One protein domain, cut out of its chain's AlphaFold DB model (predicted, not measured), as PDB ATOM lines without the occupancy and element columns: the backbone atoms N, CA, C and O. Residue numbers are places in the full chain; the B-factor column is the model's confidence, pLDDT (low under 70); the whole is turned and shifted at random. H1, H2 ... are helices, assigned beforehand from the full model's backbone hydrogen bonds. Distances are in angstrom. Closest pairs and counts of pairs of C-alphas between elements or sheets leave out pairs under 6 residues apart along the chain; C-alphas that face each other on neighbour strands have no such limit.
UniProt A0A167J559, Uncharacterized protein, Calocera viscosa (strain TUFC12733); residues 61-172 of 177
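This is residues 61 to 172 of the 177 residues of an uncharacterized protein of Calocera viscosa (strain TUFC12733) (UniProt A0A167J559). Three long helices make an open zigzag, with H2 between the other two: H1 runs side by side with H2, and H3 folds back from the last end of H2 and spreads away from it as a narrow V. The last part of H3, residues 161 to 172, sticks out free. The printed part has 112 residues, with three named helices in the order H1, H2, H3 and no named strand; its class is all helix. It is extended, with a radius of gyration of the C-alphas of 20.7 A, a rod spanning 69 by 34 by 18 A.

Start at H1, residues 61 to 87, and look across to H2, residues 99 to 136: the two touch as a helical hairpin, opposite ways at a shallow tilt of 19 degrees. Their closest C-alphas are those of Leu 61 and Leu 124, 6.0 A apart. Go on to H3, residues 142 to 172, which forms a second helical hairpin with H2, opposite ways at a shallow tilt of 30 degrees. These two touch through residues 119 to 133 of H2 and 142 to 156 of H3 alone; the closest C-alphas, of Met 126 and Thr 149, are 5.3 A apart. H1 and H3 are apart. In H1, H2 and H3 every O i to N i+4 pair is within hydrogen-bond range.

Find C-alpha 61 at (-10.192, -57.887, 32.534); from there H1 runs 38.6 A to C-alpha 87. H2 begins at C-alpha 99, at (12.973, -38.288, 50.923), and covers 53.9 A to C-alpha 136. H3 runs 44.9 A from C-alpha 142 to C-alpha 172 at (6.212, -30.539, 23.122).

The two C-alphas farthest apart, of Lys 94 and Lys 139, are 70.1 A from each other. The printed part has no cut. The link from H1 to H2 is long, with 11 residues, and that from H2 to H3 is tight, with 5. Look in the B-factor column for pLDDT under 70 at residues 85, 87 to 101, 103, 137 and 139 to 143; the mean of the printed part is 76.1.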
ATOM      1  N   LEU A  61      -9.639 -58.258  31.233       86.62
ATOM      2  CA  LEU A  61     -10.192 -57.887  32.534       86.62
ATOM      3  C   LEU A  61      -9.409 -58.522  33.694       86.62
ATOM      4  O   LEU A  61      -9.183 -57.864  34.711       86.62
ATOM      5  N   VAL A  62      -8.984 -59.779  33.541       87.12
ATOM      6  CA  VAL A  62      -8.142 -60.475  34.526       87.12
ATOM      7  C   VAL A  62      -6.752 -59.850  34.590       87.12
ATOM      8  O   VAL A  62      -6.264 -59.584  35.687       87.12
ATOM      9  N   GLU A  63      -6.142 -59.566  33.442       87.12
ATOM     10  CA  GLU A  63      -4.832 -58.912  33.348       87.12
ATOM     11  C   GLU A  63      -4.850 -57.535  34.020       87.12
ATOM     12  O   GLU A  63      -4.054 -57.274  34.920       87.12
ATOM     13  N   ASN A  64      -5.850 -56.708  33.713       86.31
ATOM     14  CA  ASN A  64      -6.041 -55.416  34.367       86.31
ATOM     15  C   ASN A  64      -6.278 -55.559  35.887       86.31
ATOM     16  O   ASN A  64      -5.818 -54.741  36.687       86.31
ATOM     17  N   GLY A  65      -6.972 -56.620  36.309       84.69
ATOM     18  CA  GLY A  65      -7.141 -56.969  37.719       84.69
ATOM     19  C   GLY A  65      -5.820 -57.305  38.418       84.69
ATOM     20  O   GLY A  65      -5.601 -56.852  39.546       84.69
ATOM     21  N   ALA A  66      -4.940 -58.050  37.747       86.81
ATOM     22  CA  ALA A  66      -3.610 -58.395  38.241       86.81
ATOM     23  C   ALA A  66      -2.697 -57.163  38.314       86.81
ATOM     24  O   ALA A  66      -2.129 -56.897  39.374       86.81
ATOM     25  N   GLU A  67      -2.638 -56.351  37.253       85.38
ATOM     26  CA  GLU A  67      -1.914 -55.070  37.239       85.38
ATOM     27  C   GLU A  67      -2.360 -54.174  38.401       85.38
ATOM     28  O   GLU A  67      -1.540 -53.639  39.147       85.38
ATOM     29  N   ARG A  68      -3.674 -54.071  38.633       86.25
ATOM     30  CA  ARG A  68      -4.222 -53.291  39.747       86.25
ATOM     31  C   ARG A  68      -3.779 -53.812  41.112       86.25
ATOM     32  O   ARG A  68      -3.585 -53.011  42.027       86.25
ATOM     33  N   ALA A  69      -3.718 -55.130  41.288       85.94
ATOM     34  CA  ALA A  69      -3.292 -55.737  42.545       85.94
ATOM     35  C   ALA A  69      -1.819 -55.422  42.827       85.94
ATOM     36  O   ALA A  69      -1.501 -54.997  43.936       85.94
ATOM     37  N   ILE A  70      -0.970 -55.529  41.801       88.31
ATOM     38  CA  ILE A  70       0.456 -55.195  41.870       88.31
ATOM     39  C   ILE A  70       0.634 -53.717  42.230       88.31
ATOM     40  O   ILE A  70       1.254 -53.405  43.242       88.31
ATOM     41  N   VAL A  71       0.013 -52.789  41.492       84.62
ATOM     42  CA  VAL A  71       0.165 -51.348  41.771       84.62
ATOM     43  C   VAL A  71      -0.378 -50.983  43.159       84.62
ATOM     44  O   VAL A  71       0.207 -50.149  43.845       84.62
ATOM     45  N   ARG A  72      -1.447 -51.636  43.641       88.00
ATOM     46  CA  ARG A  72      -1.915 -51.440  45.026       88.00
ATOM     47  C   ARG A  72      -0.909 -51.905  46.074       88.00
ATOM     48  O   ARG A  72      -0.862 -51.295  47.137       88.00
ATOM     49  N   GLN A  73      -0.165 -52.977  45.812       89.38
ATOM     50  CA  GLN A  73       0.899 -53.425  46.710       89.38
ATOM     51  C   GLN A  73       2.049 -52.416  46.727       89.38
ATOM     52  O   GLN A  73       2.440 -52.008  47.814       89.38
ATOM     53  N   LEU A  74       2.480 -51.917  45.562       85.44
ATOM     54  CA  LEU A  74       3.511 -50.873  45.487       85.44
ATOM     55  C   LEU A  74       3.100 -49.600  46.243       85.44
ATOM     56  O   LEU A  74       3.896 -49.051  46.994       85.44
ATOM     57  N   VAL A  75       1.847 -49.149  46.096       85.88
ATOM     58  CA  VAL A  75       1.340 -47.981  46.845       85.88
ATOM     59  C   VAL A  75       1.445 -48.201  48.353       85.88
ATOM     60  O   VAL A  75       1.840 -47.286  49.067       85.88
ATOM     61  N   LYS A  76       1.082 -49.395  48.838       87.44
ATOM     62  CA  LYS A  76       1.169 -49.716  50.267       87.44
ATOM     63  C   LYS A  76       2.611 -49.734  50.755       87.44
ATOM     64  O   LYS A  76       2.870 -49.161  51.800       87.44
ATOM     65  N   GLU A  77       3.518 -50.336  49.992       86.56
ATOM     66  CA  GLU A  77       4.935 -50.426  50.349       86.56
ATOM     67  C   GLU A  77       5.588 -49.039  50.445       86.56
ATOM     68  O   GLU A  77       6.292 -48.749  51.407       86.56
ATOM     69  N   VAL A  78       5.323 -48.148  49.483       83.25
ATOM     70  CA  VAL A  78       5.841 -46.770  49.532       83.25
ATOM     71  C   VAL A  78       5.222 -45.997  50.698       83.25
ATOM     72  O   VAL A  78       5.920 -45.273  51.396       83.25
ATOM     73  N   GLN A  79       3.923 -46.174  50.953       83.94
ATOM     74  CA  GLN A  79       3.247 -45.503  52.063       83.94
ATOM     75  C   GLN A  79       3.747 -45.984  53.436       83.94
ATOM     76  O   GLN A  79       3.849 -45.180  54.357       83.94
ATOM     77  N   GLU A  80       4.072 -47.268  53.570       85.56
ATOM     78  CA  GLU A  80       4.679 -47.845  54.773       85.56
ATOM     79  C   GLU A  80       6.082 -47.278  55.008       85.56
ATOM     80  O   GLU A  80       6.357 -46.813  56.108       85.56
ATOM     81  N   LYS A  81       6.913 -47.173  53.960       81.31
ATOM     82  CA  LYS A  81       8.243 -46.537  54.042       81.31
ATOM     83  C   LYS A  81       8.181 -45.063  54.444       81.31
ATOM     84  O   LYS A  81       8.999 -44.617  55.242       81.31
ATOM     85  N   ILE A  82       7.215 -44.307  53.911       77.62
ATOM     86  CA  ILE A  82       6.997 -42.905  54.307       77.62
ATOM     87  C   ILE A  82       6.595 -42.833  55.783       77.62
ATOM     88  O   ILE A  82       7.165 -42.046  56.531       77.62
ATOM     89  N   TYR A  83       5.664 -43.687  56.218       79.56
ATOM     90  CA  TYR A  83       5.195 -43.714  57.603       79.56
ATOM     91  C   TYR A  83       6.299 -44.112  58.591       79.56
ATOM     92  O   TYR A  83       6.429 -43.480  59.632       79.56
ATOM     93  N   GLU A  84       7.120 -45.117  58.268       80.06
ATOM     94  CA  GLU A  84       8.302 -45.485  59.060       80.06
ATOM     95  C   GLU A  84       9.307 -44.327  59.141       80.06
ATOM     96  O   GLU A  84       9.796 -44.015  60.227       80.06
ATOM     97  N   GLY A  85       9.548 -43.634  58.022       69.75
ATOM     98  CA  GLY A  85      10.401 -42.445  57.979       69.75
ATOM     99  C   GLY A  85       9.885 -41.284  58.838       69.75
ATOM    100  O   GLY A  85      10.679 -40.605  59.489       69.75
ATOM    101  N   GLU A  86       8.566 -41.079  58.892       71.50
ATOM    102  CA  GLU A  86       7.922 -40.092  59.772       71.50
ATOM    103  C   GLU A  86       8.005 -40.494  61.257       71.50
ATOM    104  O   GLU A  86       8.231 -39.643  62.120       71.50
ATOM    105  N   LEU A  87       7.839 -41.785  61.572       69.62
ATOM    106  CA  LEU A  87       7.818 -42.306  62.946       69.62
ATOM    107  C   LEU A  87       9.200 -42.366  63.600       69.62
ATOM    108  O   LEU A  87       9.304 -42.174  64.812       69.62
ATOM    109  N   GLU A  88      10.256 -42.609  62.820       68.00
ATOM    110  CA  GLU A  88      11.642 -42.565  63.303       68.00
ATOM    111  C   GLU A  88      12.091 -41.151  63.702       68.00
ATOM    112  O   GLU A  88      13.159 -41.002  64.298       68.00
ATOM    113  N   GLY A  89      11.287 -40.114  63.429       56.81
ATOM    114  CA  GLY A  89      11.571 -38.756  63.884       56.81
ATOM    115  C   GLY A  89      12.915 -38.241  63.373       56.81
ATOM    116  O   GLY A  89      13.615 -37.524  64.089       56.81
ATOM    117  N   ARG A  90      13.315 -38.620  62.149       51.94
ATOM    118  CA  ARG A  90      14.402 -37.909  61.476       51.94
ATOM    119  C   ARG A  90      13.897 -36.502  61.191       51.94
ATOM    120  O   ARG A  90      13.028 -36.314  60.347       51.94
ATOM    121  N   ASP A  91      14.450 -35.522  61.896       45.12
ATOM    122  CA  ASP A  91      14.340 -34.105  61.554       45.12
ATOM    123  C   ASP A  91      14.977 -33.884  60.164       45.12
ATOM    124  O   ASP A  91      16.138 -33.487  60.033       45.12
ATOM    125  N   LEU A  92      14.209 -34.167  59.107       50.22
ATOM    126  CA  LEU A  92      14.581 -34.063  57.687       50.22
ATOM    127  C   LEU A  92      14.991 -32.644  57.262       50.22
ATOM    128  O   LEU A  92      15.528 -32.442  56.176       50.22
ATOM    129  N   GLU A  93      14.788 -31.657  58.130       45.50
ATOM    130  CA  GLU A  93      15.151 -30.264  57.896       45.50
ATOM    131  C   GLU A  93      16.667 -30.003  58.015       45.50
ATOM    132  O   GLU A  93      17.159 -29.021  57.458       45.50
ATOM    133  N   LYS A  94      17.440 -30.858  58.711       42.12
ATOM    134  CA  LYS A  94      18.857 -30.574  59.035       42.12
ATOM    135  C   LYS A  94      19.913 -31.282  58.183       42.12
ATOM    136  O   LYS A  94      21.061 -30.845  58.209       42.12
ATOM    137  N   GLU A  95      19.560 -32.305  57.404       42.84
ATOM    138  CA  GLU A  95      20.529 -33.065  56.584       42.84
ATOM    139  C   GLU A  95      20.322 -32.960  55.063       42.84
ATOM    140  O   GLU A  95      21.087 -33.546  54.303       42.84
ATOM    141  N   GLY A  96      19.350 -32.172  54.584       44.34
ATOM    142  CA  GLY A  96      19.192 -31.922  53.145       44.34
ATOM    143  C   GLY A  96      18.792 -33.159  52.330       44.34
ATOM    144  O   GLY A  96      19.217 -33.291  51.183       44.34
ATOM    145  N   CYS A  97      17.987 -34.061  52.902       40.75
ATOM    146  CA  CYS A  97      17.516 -35.267  52.221       40.75
ATOM    147  C   CYS A  97      16.072 -35.089  51.733       40.75
ATOM    148  O   CYS A  97      15.149 -34.908  52.525       40.75
ATOM    149  N   GLY A  98      15.881 -35.136  50.417       48.28
ATOM    150  CA  GLY A  98      14.594 -34.986  49.736       48.28
ATOM    151  C   GLY A  98      13.661 -36.202  49.811       48.28
ATOM    152  O   GLY A  98      12.945 -36.441  48.849       48.28
ATOM    153  N   ASP A  99      13.635 -36.968  50.906       61.25
ATOM    154  CA  ASP A  99      12.973 -38.288  50.923       61.25
ATOM    155  C   ASP A  99      11.437 -38.246  51.074       61.25
ATOM    156  O   ASP A  99      10.732 -39.016  50.420       61.25
ATOM    157  N   VAL A 100      10.874 -37.346  51.891       63.16
ATOM    158  CA  VAL A 100       9.410 -37.322  52.120       63.16
ATOM    159  C   VAL A 100       8.663 -36.700  50.944       63.16
ATOM    160  O   VAL A 100       7.689 -37.271  50.460       63.16
ATOM    161  N   GLU A 101       9.146 -35.573  50.419       68.44
ATOM    162  CA  GLU A 101       8.505 -34.909  49.278       68.44
ATOM    163  C   GLU A 101       8.601 -35.762  47.995       68.44
ATOM    164  O   GLU A 101       7.694 -35.760  47.159       68.44
ATOM    165  N   GLU A 102       9.683 -36.533  47.829       72.94
ATOM    166  CA  GLU A 102       9.831 -37.476  46.718       72.94
ATOM    167  C   GLU A 102       8.895 -38.684  46.868       72.94
ATOM    168  O   GLU A 102       8.187 -39.023  45.911       72.94
ATOM    169  N   GLY A 103       8.789 -39.249  48.075       67.62
ATOM    170  CA  GLY A 103       7.832 -40.309  48.389       67.62
ATOM    171  C   GLY A 103       6.377 -39.884  48.160       67.62
ATOM    172  O   GLY A 103       5.607 -40.607  47.523       67.62
ATOM    173  N   GLU A 104       5.989 -38.682  48.593       76.44
ATOM    174  CA  GLU A 104       4.647 -38.138  48.356       76.44
ATOM    175  C   GLU A 104       4.332 -37.991  46.859       76.44
ATOM    176  O   GLU A 104       3.245 -38.377  46.401       76.44
ATOM    177  N   ARG A 105       5.289 -37.491  46.065       81.50
ATOM    178  CA  ARG A 105       5.155 -37.393  44.599       81.50
ATOM    179  C   ARG A 105       5.023 -38.769  43.954       81.50
ATOM    180  O   ARG A 105       4.246 -38.928  43.006       81.50
ATOM    181  N   GLU A 106       5.756 -39.764  44.438       78.88
ATOM    182  CA  GLU A 106       5.681 -41.134  43.934       78.88
ATOM    183  C   GLU A 106       4.334 -41.791  44.268       78.88
ATOM    184  O   GLU A 106       3.680 -42.349  43.380       78.88
ATOM    185  N   VAL A 107       3.828 -41.603  45.490       80.75
ATOM    186  CA  VAL A 107       2.470 -42.017  45.879       80.75
ATOM    187  C   VAL A 107       1.419 -41.347  44.996       80.75
ATOM    188  O   VAL A 107       0.470 -42.006  44.556       80.75
ATOM    189  N   GLU A 108       1.561 -40.057  44.691       84.75
ATOM    190  CA  GLU A 108       0.619 -39.355  43.818       84.75
ATOM    191  C   GLU A 108       0.649 -39.908  42.381       84.75
ATOM    192  O   GLU A 108      -0.407 -40.101  41.761       84.75
ATOM    193  N   ARG A 109       1.838 -40.225  41.850       85.62
ATOM    194  CA  ARG A 109       1.997 -40.879  40.539       85.62
ATOM    195  C   ARG A 109       1.334 -42.254  40.518       85.62
ATOM    196  O   ARG A 109       0.559 -42.531  39.599       85.62
ATOM    197  N   LEU A 110       1.567 -43.085  41.533       78.75
ATOM    198  CA  LEU A 110       0.965 -44.417  41.630       78.75
ATOM    199  C   LEU A 110      -0.561 -44.346  41.810       78.75
ATOM    200  O   LEU A 110      -1.291 -45.112  41.182       78.75
ATOM    201  N   LYS A 111      -1.084 -43.380  42.579       83.25
ATOM    202  CA  LYS A 111      -2.535 -43.122  42.685       83.25
ATOM    203  C   LYS A 111      -3.142 -42.727  41.337       83.25
ATOM    204  O   LYS A 111      -4.211 -43.230  40.979       83.25
ATOM    205  N   LYS A 112      -2.460 -41.874  40.563       85.06
ATOM    206  CA  LYS A 112      -2.872 -41.523  39.191       85.06
ATOM    207  C   LYS A 112      -2.895 -42.761  38.292       85.06
ATOM    208  O   LYS A 112      -3.873 -42.953  37.572       85.06
ATOM    209  N   GLN A 113      -1.878 -43.621  38.361       82.69
ATOM    210  CA  GLN A 113      -1.865 -44.897  37.634       82.69
ATOM    211  C   GLN A 113      -3.031 -45.803  38.053       82.69
ATOM    212  O   GLN A 113      -3.721 -46.347  37.192       82.69
ATOM    213  N   LEU A 114      -3.326 -45.899  39.351       84.12
ATOM    214  CA  LEU A 114      -4.454 -46.680  39.856       84.12
ATOM    215  C   LEU A 114      -5.791 -46.191  39.291       84.12
ATOM    216  O   LEU A 114      -6.616 -47.000  38.872       84.12
ATOM    217  N   ALA A 115      -5.985 -44.871  39.233       80.50
ATOM    218  CA  ALA A 115      -7.182 -44.263  38.656       80.50
ATOM    219  C   ALA A 115      -7.314 -44.562  37.152       80.50
ATOM    220  O   ALA A 115      -8.422 -44.789  36.659       80.50
ATOM    221  N   TRP A 116      -6.195 -44.600  36.423       81.88
ATOM    222  CA  TRP A 116      -6.165 -45.010  35.018       81.88
ATOM    223  C   TRP A 116      -6.544 -46.477  34.830       81.88
ATOM    224  O   TRP A 116      -7.382 -46.783  33.978       81.88
ATOM    225  N   ILE A 117      -5.984 -47.363  35.654       80.56
ATOM    226  CA  ILE A 117      -6.303 -48.794  35.643       80.56
ATOM    227  C   ILE A 117      -7.785 -49.004  35.978       80.56
ATOM    228  O   ILE A 117      -8.480 -49.713  35.255       80.56
ATOM    229  N   ASP A 118      -8.313 -48.321  36.999       82.81
ATOM    230  CA  ASP A 118      -9.728 -48.416  37.378       82.81
ATOM    231  C   ASP A 118     -10.676 -47.916  36.278       82.81
ATOM    232  O   ASP A 118     -11.718 -48.533  36.030       82.81
ATOM    233  N   ARG A 119     -10.302 -46.851  35.560       80.62
ATOM    234  CA  ARG A 119     -11.049 -46.379  34.384       80.62
ATOM    235  C   ARG A 119     -11.019 -47.404  33.246       80.62
ATOM    236  O   ARG A 119     -12.056 -47.662  32.636       80.62
ATOM    237  N   GLY A 120      -9.857 -48.002  32.978       79.62
ATOM    238  CA  GLY A 120      -9.697 -49.070  31.986       79.62
ATOM    239  C   GLY A 120     -10.548 -50.296  32.317       79.62
ATOM    240  O   GLY A 120     -11.270 -50.800  31.460       79.62
ATOM    241  N   ARG A 121     -10.566 -50.703  33.589       84.56
ATOM    242  CA  ARG A 121     -11.420 -51.782  34.092       84.56
ATOM    243  C   ARG A 121     -12.895 -51.509  33.848       84.56
ATOM    244  O   ARG A 121     -13.608 -52.397  33.400       84.56
ATOM    245  N   MET A 122     -13.357 -50.290  34.134       77.69
ATOM    246  CA  MET A 122     -14.759 -49.928  33.917       77.69
ATOM    247  C   MET A 122     -15.140 -50.064  32.441       77.69
ATOM    248  O   MET A 122     -16.198 -50.604  32.138       77.69
ATOM    249  N   LYS A 123     -14.250 -49.658  31.524       82.44
ATOM    250  CA  LYS A 123     -14.437 -49.881  30.085       82.44
ATOM    251  C   LYS A 123     -14.544 -51.373  29.758       82.44
ATOM    252  O   LYS A 123     -15.529 -51.780  29.157       82.44
ATOM    253  N   LEU A 124     -13.592 -52.184  30.221       82.56
ATOM    254  CA  LEU A 124     -13.590 -53.633  29.984       82.56
ATOM    255  C   LEU A 124     -14.835 -54.328  30.554       82.56
ATOM    256  O   LEU A 124     -15.343 -55.261  29.946       82.56
ATOM    257  N   VAL A 125     -15.363 -53.868  31.691       83.94
ATOM    258  CA  VAL A 125     -16.629 -54.371  32.249       83.94
ATOM    259  C   VAL A 125     -17.811 -54.012  31.348       83.94
ATOM    260  O   VAL A 125     -18.666 -54.865  31.117       83.94
ATOM    261  N   MET A 126     -17.867 -52.787  30.816       77.00
ATOM    262  CA  MET A 126     -18.915 -52.399  29.862       77.00
ATOM    263  C   MET A 126     -18.836 -53.232  28.579       77.00
ATOM    264  O   MET A 126     -19.863 -53.743  28.130       77.00
ATOM    265  N   ASP A 127     -17.629 -53.434  28.048       80.31
ATOM    266  CA  ASP A 127     -17.388 -54.272  26.870       80.31
ATOM    267  C   ASP A 127     -17.760 -55.742  27.152       80.31
ATOM    268  O   ASP A 127     -18.395 -56.400  26.327       80.31
ATOM    269  N   LEU A 128     -17.466 -56.255  28.354       83.25
ATOM    270  CA  LEU A 128     -17.836 -57.612  28.763       83.25
ATOM    271  C   LEU A 128     -19.355 -57.784  28.850       83.25
ATOM    272  O   LEU A 128     -19.882 -58.801  28.394       83.25
ATOM    273  N   ILE A 129     -20.070 -56.806  29.415       82.62
ATOM    274  CA  ILE A 129     -21.538 -56.811  29.457       82.62
ATOM    275  C   ILE A 129     -22.086 -56.807  28.028       82.62
ATOM    276  O   ILE A 129     -22.924 -57.648  27.701       82.62
ATOM    277  N   TYR A 130     -21.577 -55.923  27.167       81.06
ATOM    278  CA  TYR A 130     -21.982 -55.823  25.765       81.06
ATOM    279  C   TYR A 130     -21.856 -57.173  25.042       81.06
ATOM    280  O   TYR A 130     -22.840 -57.701  24.514       81.06
ATOM    281  N   VAL A 131     -20.669 -57.782  25.086       81.31
ATOM    282  CA  VAL A 131     -20.402 -59.054  24.404       81.31
ATOM    283  C   VAL A 131     -21.184 -60.215  25.015       81.31
ATOM    284  O   VAL A 131     -21.656 -61.087  24.287       81.31
ATOM    285  N   SER A 132     -21.383 -60.227  26.336       80.69
ATOM    286  CA  SER A 132     -22.195 -61.257  26.999       80.69
ATOM    287  C   SER A 132     -23.621 -61.282  26.443       80.69
ATOM    288  O   SER A 132     -24.161 -62.353  26.162       80.69
ATOM    289  N   TYR A 133     -24.230 -60.116  26.211       79.25
ATOM    290  CA  TYR A 133     -25.561 -60.045  25.603       79.25
ATOM    291  C   TYR A 133     -25.588 -60.596  24.172       79.25
ATOM    292  O   TYR A 133     -26.571 -61.232  23.783       79.25
ATOM    293  N   GLU A 134     -24.520 -60.400  23.397       77.31
ATOM    294  CA  GLU A 134     -24.407 -60.944  22.040       77.31
ATOM    295  C   GLU A 134     -24.186 -62.462  22.011       77.31
ATOM    296  O   GLU A 134     -24.788 -63.156  21.189       77.31
ATOM    297  N   VAL A 135     -23.350 -62.988  22.907       81.75
ATOM    298  CA  VAL A 135     -23.003 -64.416  22.968       81.75
ATOM    299  C   VAL A 135     -24.151 -65.256  23.529       81.75
ATOM    300  O   VAL A 135     -24.519 -66.274  22.936       81.75
ATOM    301  N   PHE A 136     -24.752 -64.824  24.641       78.62
ATOM    302  CA  PHE A 136     -25.840 -65.550  25.308       78.62
ATOM    303  C   PHE A 136     -27.223 -65.255  24.710       78.62
ATOM    304  O   PHE A 136     -28.201 -65.917  25.054       78.62
ATOM    305  N   ASN A 137     -27.306 -64.310  23.767       68.75
ATOM    306  CA  ASN A 137     -28.503 -64.015  22.980       68.75
ATOM    307  C   ASN A 137     -29.735 -63.681  23.852       68.75
ATOM    308  O   ASN A 137     -30.871 -64.057  23.540       68.75
ATOM    309  N   PHE A 138     -29.509 -62.982  24.970       71.56
ATOM    310  CA  PHE A 138     -30.572 -62.537  25.869       71.56
ATOM    311  C   PHE A 138     -31.480 -61.534  25.140       71.56
ATOM    312  O   PHE A 138     -31.057 -60.448  24.744       71.56
ATOM    313  N   LYS A 139     -32.752 -61.903  24.939       65.44
ATOM    314  CA  LYS A 139     -33.722 -61.094  24.175       65.44
ATOM    315  C   LYS A 139     -34.258 -59.884  24.945       65.44
ATOM    316  O   LYS A 139     -34.750 -58.943  24.329       65.44
ATOM    317  N   GLN A 140     -34.177 -59.897  26.271       54.78
ATOM    318  CA  GLN A 140     -34.782 -58.871  27.113       54.78
ATOM    319  C   GLN A 140     -33.799 -57.711  27.334       54.78
ATOM    320  O   GLN A 140     -32.675 -57.921  27.780       54.78
ATOM    321  N   TYR A 141     -34.218 -56.491  26.975       57.78
ATOM    322  CA  TYR A 141     -33.447 -55.237  27.080       57.78
ATOM    323  C   TYR A 141     -32.157 -55.138  26.242       57.78
ATOM    324  O   TYR A 141     -31.327 -54.269  26.492       57.78
ATOM    325  N   ARG A 142     -32.010 -55.953  25.188       67.69
ATOM    326  CA  ARG A 142     -30.826 -55.947  24.307       67.69
ATOM    327  C   ARG A 142     -30.476 -54.551  23.769       67.69
ATOM    328  O   ARG A 142     -29.347 -54.106  23.908       67.69
ATOM    329  N   GLN A 143     -31.435 -53.846  23.171       69.31
ATOM    330  CA  GLN A 143     -31.162 -52.546  22.542       69.31
ATOM    331  C   GLN A 143     -30.732 -51.431  23.513       69.31
ATOM    332  O   GLN A 143     -29.719 -50.792  23.231       69.31
ATOM    333  N   PRO A 144     -31.417 -51.189  24.650       72.25
ATOM    334  CA  PRO A 144     -30.986 -50.144  25.576       72.25
ATOM    335  C   PRO A 144     -29.639 -50.461  26.233       72.25
ATOM    336  O   PRO A 144     -28.835 -49.549  26.391       72.25
ATOM    337  N   VAL A 145     -29.353 -51.727  26.566       72.06
ATOM    338  CA  VAL A 145     -28.072 -52.110  27.184       72.06
ATOM    339  C   VAL A 145     -26.911 -51.924  26.210       72.06
ATOM    340  O   VAL A 145     -25.898 -51.344  26.586       72.06
ATOM    341  N   LEU A 146     -27.056 -52.346  24.951       73.06
ATOM    342  CA  LEU A 146     -26.019 -52.152  23.930       73.06
ATOM    343  C   LEU A 146     -25.758 -50.657  23.667       73.06
ATOM    344  O   LEU A 146     -24.610 -50.253  23.501       73.06
ATOM    345  N   ALA A 147     -26.809 -49.830  23.661       74.88
ATOM    346  CA  ALA A 147     -26.681 -48.391  23.441       74.88
ATOM    347  C   ALA A 147     -25.993 -47.676  24.616       74.88
ATOM    348  O   ALA A 147     -25.108 -46.851  24.396       74.88
ATOM    349  N   THR A 148     -26.361 -47.995  25.862       75.94
ATOM    350  CA  THR A 148     -25.761 -47.357  27.045       75.94
ATOM    351  C   THR A 148     -24.326 -47.810  27.267       75.94
ATOM    352  O   THR A 148     -23.455 -46.969  27.477       75.94
ATOM    353  N   THR A 149     -24.049 -49.111  27.161       74.25
ATOM    354  CA  THR A 149     -22.683 -49.648  27.287       74.25
ATOM    355  C   THR A 149     -21.778 -49.134  26.170       74.25
ATOM    356  O   THR A 149     -20.678 -48.668  26.461       74.25
ATOM    357  N   GLY A 150     -22.264 -49.094  24.925       74.88
ATOM    358  CA  GLY A 150     -21.532 -48.521  23.794       74.88
ATOM    359  C   GLY A 150     -21.237 -47.027  23.961       74.88
ATOM    360  O   GLY A 150     -20.118 -46.584  23.700       74.88
ATOM    361  N   LEU A 151     -22.200 -46.241  24.457       73.81
ATOM    362  CA  LEU A 151     -22.004 -44.810  24.709       73.81
ATOM    363  C   LEU A 151     -20.992 -44.570  25.837       73.81
ATOM    364  O   LEU A 151     -20.094 -43.742  25.689       73.81
ATOM    365  N   ILE A 152     -21.084 -45.327  26.935       74.94
ATOM    366  CA  ILE A 152     -20.132 -45.245  28.052       74.94
ATOM    367  C   ILE A 152     -18.724 -45.639  27.584       74.94
ATOM    368  O   ILE A 152     -17.760 -44.937  27.897       74.94
ATOM    369  N   ALA A 153     -18.592 -46.703  26.788       72.56
ATOM    370  CA  ALA A 153     -17.318 -47.118  26.205       72.56
ATOM    371  C   ALA A 153     -16.732 -46.038  25.278       72.56
ATOM    372  O   ALA A 153     -15.533 -45.752  25.346       72.56
ATOM    373  N   GLY A 154     -17.576 -45.388  24.470       76.25
ATOM    374  CA  GLY A 154     -17.193 -44.261  23.620       76.25
ATOM    375  C   GLY A 154     -16.665 -43.073  24.426       76.25
ATOM    376  O   GLY A 154     -15.558 -42.602  24.175       76.25
ATOM    377  N   VAL A 155     -17.399 -42.644  25.458       78.69
ATOM    378  CA  VAL A 155     -16.978 -41.554  26.358       78.69
ATOM    379  C   VAL A 155     -15.653 -41.892  27.054       78.69
ATOM    380  O   VAL A 155     -14.734 -41.068  27.093       78.69
ATOM    381  N   LEU A 156     -15.501 -43.121  27.550       74.44
ATOM    382  CA  LEU A 156     -14.254 -43.596  28.158       74.44
ATOM    383  C   LEU A 156     -13.087 -43.599  27.159       74.44
ATOM    384  O   LEU A 156     -11.962 -43.265  27.526       74.44
ATOM    385  N   SER A 157     -13.340 -43.917  25.891       74.62
ATOM    386  CA  SER A 157     -12.314 -43.873  24.846       74.62
ATOM    387  C   SER A 157     -11.894 -42.440  24.506       74.62
ATOM    388  O   SER A 157     -10.700 -42.153  24.428       74.62
ATOM    389  N   THR A 158     -12.851 -41.516  24.381       77.38
ATOM    390  CA  THR A 158     -12.575 -40.097  24.102       77.38
ATOM    391  C   THR A 158     -11.784 -39.445  25.232       77.38
ATOM    392  O   THR A 158     -10.837 -38.703  24.979       77.38
ATOM    393  N   THR A 159     -12.114 -39.755  26.489       76.69
ATOM    394  CA  THR A 159     -11.365 -39.228  27.644       76.69
ATOM    395  C   THR A 159      -9.924 -39.736  27.696       76.69
ATOM    396  O   THR A 159      -9.037 -38.991  28.115       76.69
ATOM    397  N   LYS A 160      -9.662 -40.968  27.241       76.62
ATOM    398  CA  LYS A 160      -8.297 -41.496  27.109       76.62
ATOM    399  C   LYS A 160      -7.518 -40.758  26.019       76.62
ATOM    400  O   LYS A 160      -6.439 -40.244  26.301       76.62
ATOM    401  N   LEU A 161      -8.102 -40.623  24.828       79.19
ATOM    402  CA  LEU A 161      -7.479 -39.918  23.703       79.19
ATOM    403  C   LEU A 161      -7.162 -38.453  24.048       79.19
ATOM    404  O   LEU A 161      -6.089 -37.949  23.728       79.19
ATOM    405  N   TYR A 162      -8.074 -37.776  24.751       82.31
ATOM    406  CA  TYR A 162      -7.861 -36.404  25.214       82.31
ATOM    407  C   TYR A 162      -6.662 -36.288  26.165       82.31
ATOM    408  O   TYR A 162      -5.871 -35.351  26.062       82.31
ATOM    409  N   ALA A 163      -6.505 -37.240  27.085       77.75
ATOM    410  CA  ALA A 163      -5.390 -37.226  28.023       77.75
ATOM    411  C   ALA A 163      -4.042 -37.485  27.338       77.75
ATOM    412  O   ALA A 163      -3.071 -36.803  27.661       77.75
ATOM    413  N   GLU A 164      -3.990 -38.418  26.384       79.50
ATOM    414  CA  GLU A 164      -2.788 -38.689  25.586       79.50
ATOM    415  C   GLU A 164      -2.370 -37.449  24.783       79.50
ATOM    416  O   GLU A 164      -1.214 -37.031  24.856       79.50
ATOM    417  N   HIS A 165      -3.320 -36.784  24.115       82.38
ATOM    418  CA  HIS A 165      -3.041 -35.529  23.409       82.38
ATOM    419  C   HIS A 165      -2.554 -34.424  24.349       82.38
ATOM    420  O   HIS A 165      -1.596 -33.719  24.036       82.38
ATOM    421  N   LYS A 166      -3.177 -34.272  25.523       84.06
ATOM    422  CA  LYS A 166      -2.748 -33.269  26.505       84.06
ATOM    423  C   LYS A 166      -1.314 -33.524  26.977       84.06
ATOM    424  O   LYS A 166      -0.550 -32.576  27.125       84.06
ATOM    425  N   GLN A 167      -0.936 -34.783  27.197       80.62
ATOM    426  CA  GLN A 167       0.434 -35.143  27.574       80.62
ATOM    427  C   GLN A 167       1.439 -34.866  26.454       80.62
ATOM    428  O   GLN A 167       2.515 -34.342  26.732       80.62
ATOM    429  N   GLN A 168       1.086 -35.161  25.200       83.69
ATOM    430  CA  GLN A 168       1.930 -34.839  24.047       83.69
ATOM    431  C   GLN A 168       2.158 -33.332  23.913       83.69
ATOM    432  O   GLN A 168       3.299 -32.916  23.735       83.69
ATOM    433  N   LEU A 169       1.108 -32.522  24.083       84.94
ATOM    434  CA  LEU A 169       1.207 -31.060  24.041       84.94
ATOM    435  C   LEU A 169       2.102 -30.505  25.154       84.94
ATOM    436  O   LEU A 169       2.947 -29.650  24.897       84.94
ATOM    437  N   LEU A 170       1.945 -31.007  26.382       86.31
ATOM    438  CA  LEU A 170       2.792 -30.607  27.510       86.31
ATOM    439  C   LEU A 170       4.258 -30.976  27.278       86.31
ATOM    440  O   LEU A 170       5.136 -30.171  27.568       86.31
ATOM    441  N   LYS A 171       4.520 -32.160  26.714       86.62
ATOM    442  CA  LYS A 171       5.875 -32.584  26.359       86.62
ATOM    443  C   LYS A 171       6.474 -31.687  25.273       86.62
ATOM    444  O   LYS A 171       7.561 -31.168  25.465       86.62
ATOM    445  N   SER A 172       5.738 -31.428  24.191       84.56
ATOM    446  CA  SER A 172       6.212 -30.539  23.122       84.56
ATOM    447  C   SER A 172       6.434 -29.100  23.590       84.56
ATOM    448  O   SER A 172       7.320 -28.430  23.079       84.56
TER     449      SER A 172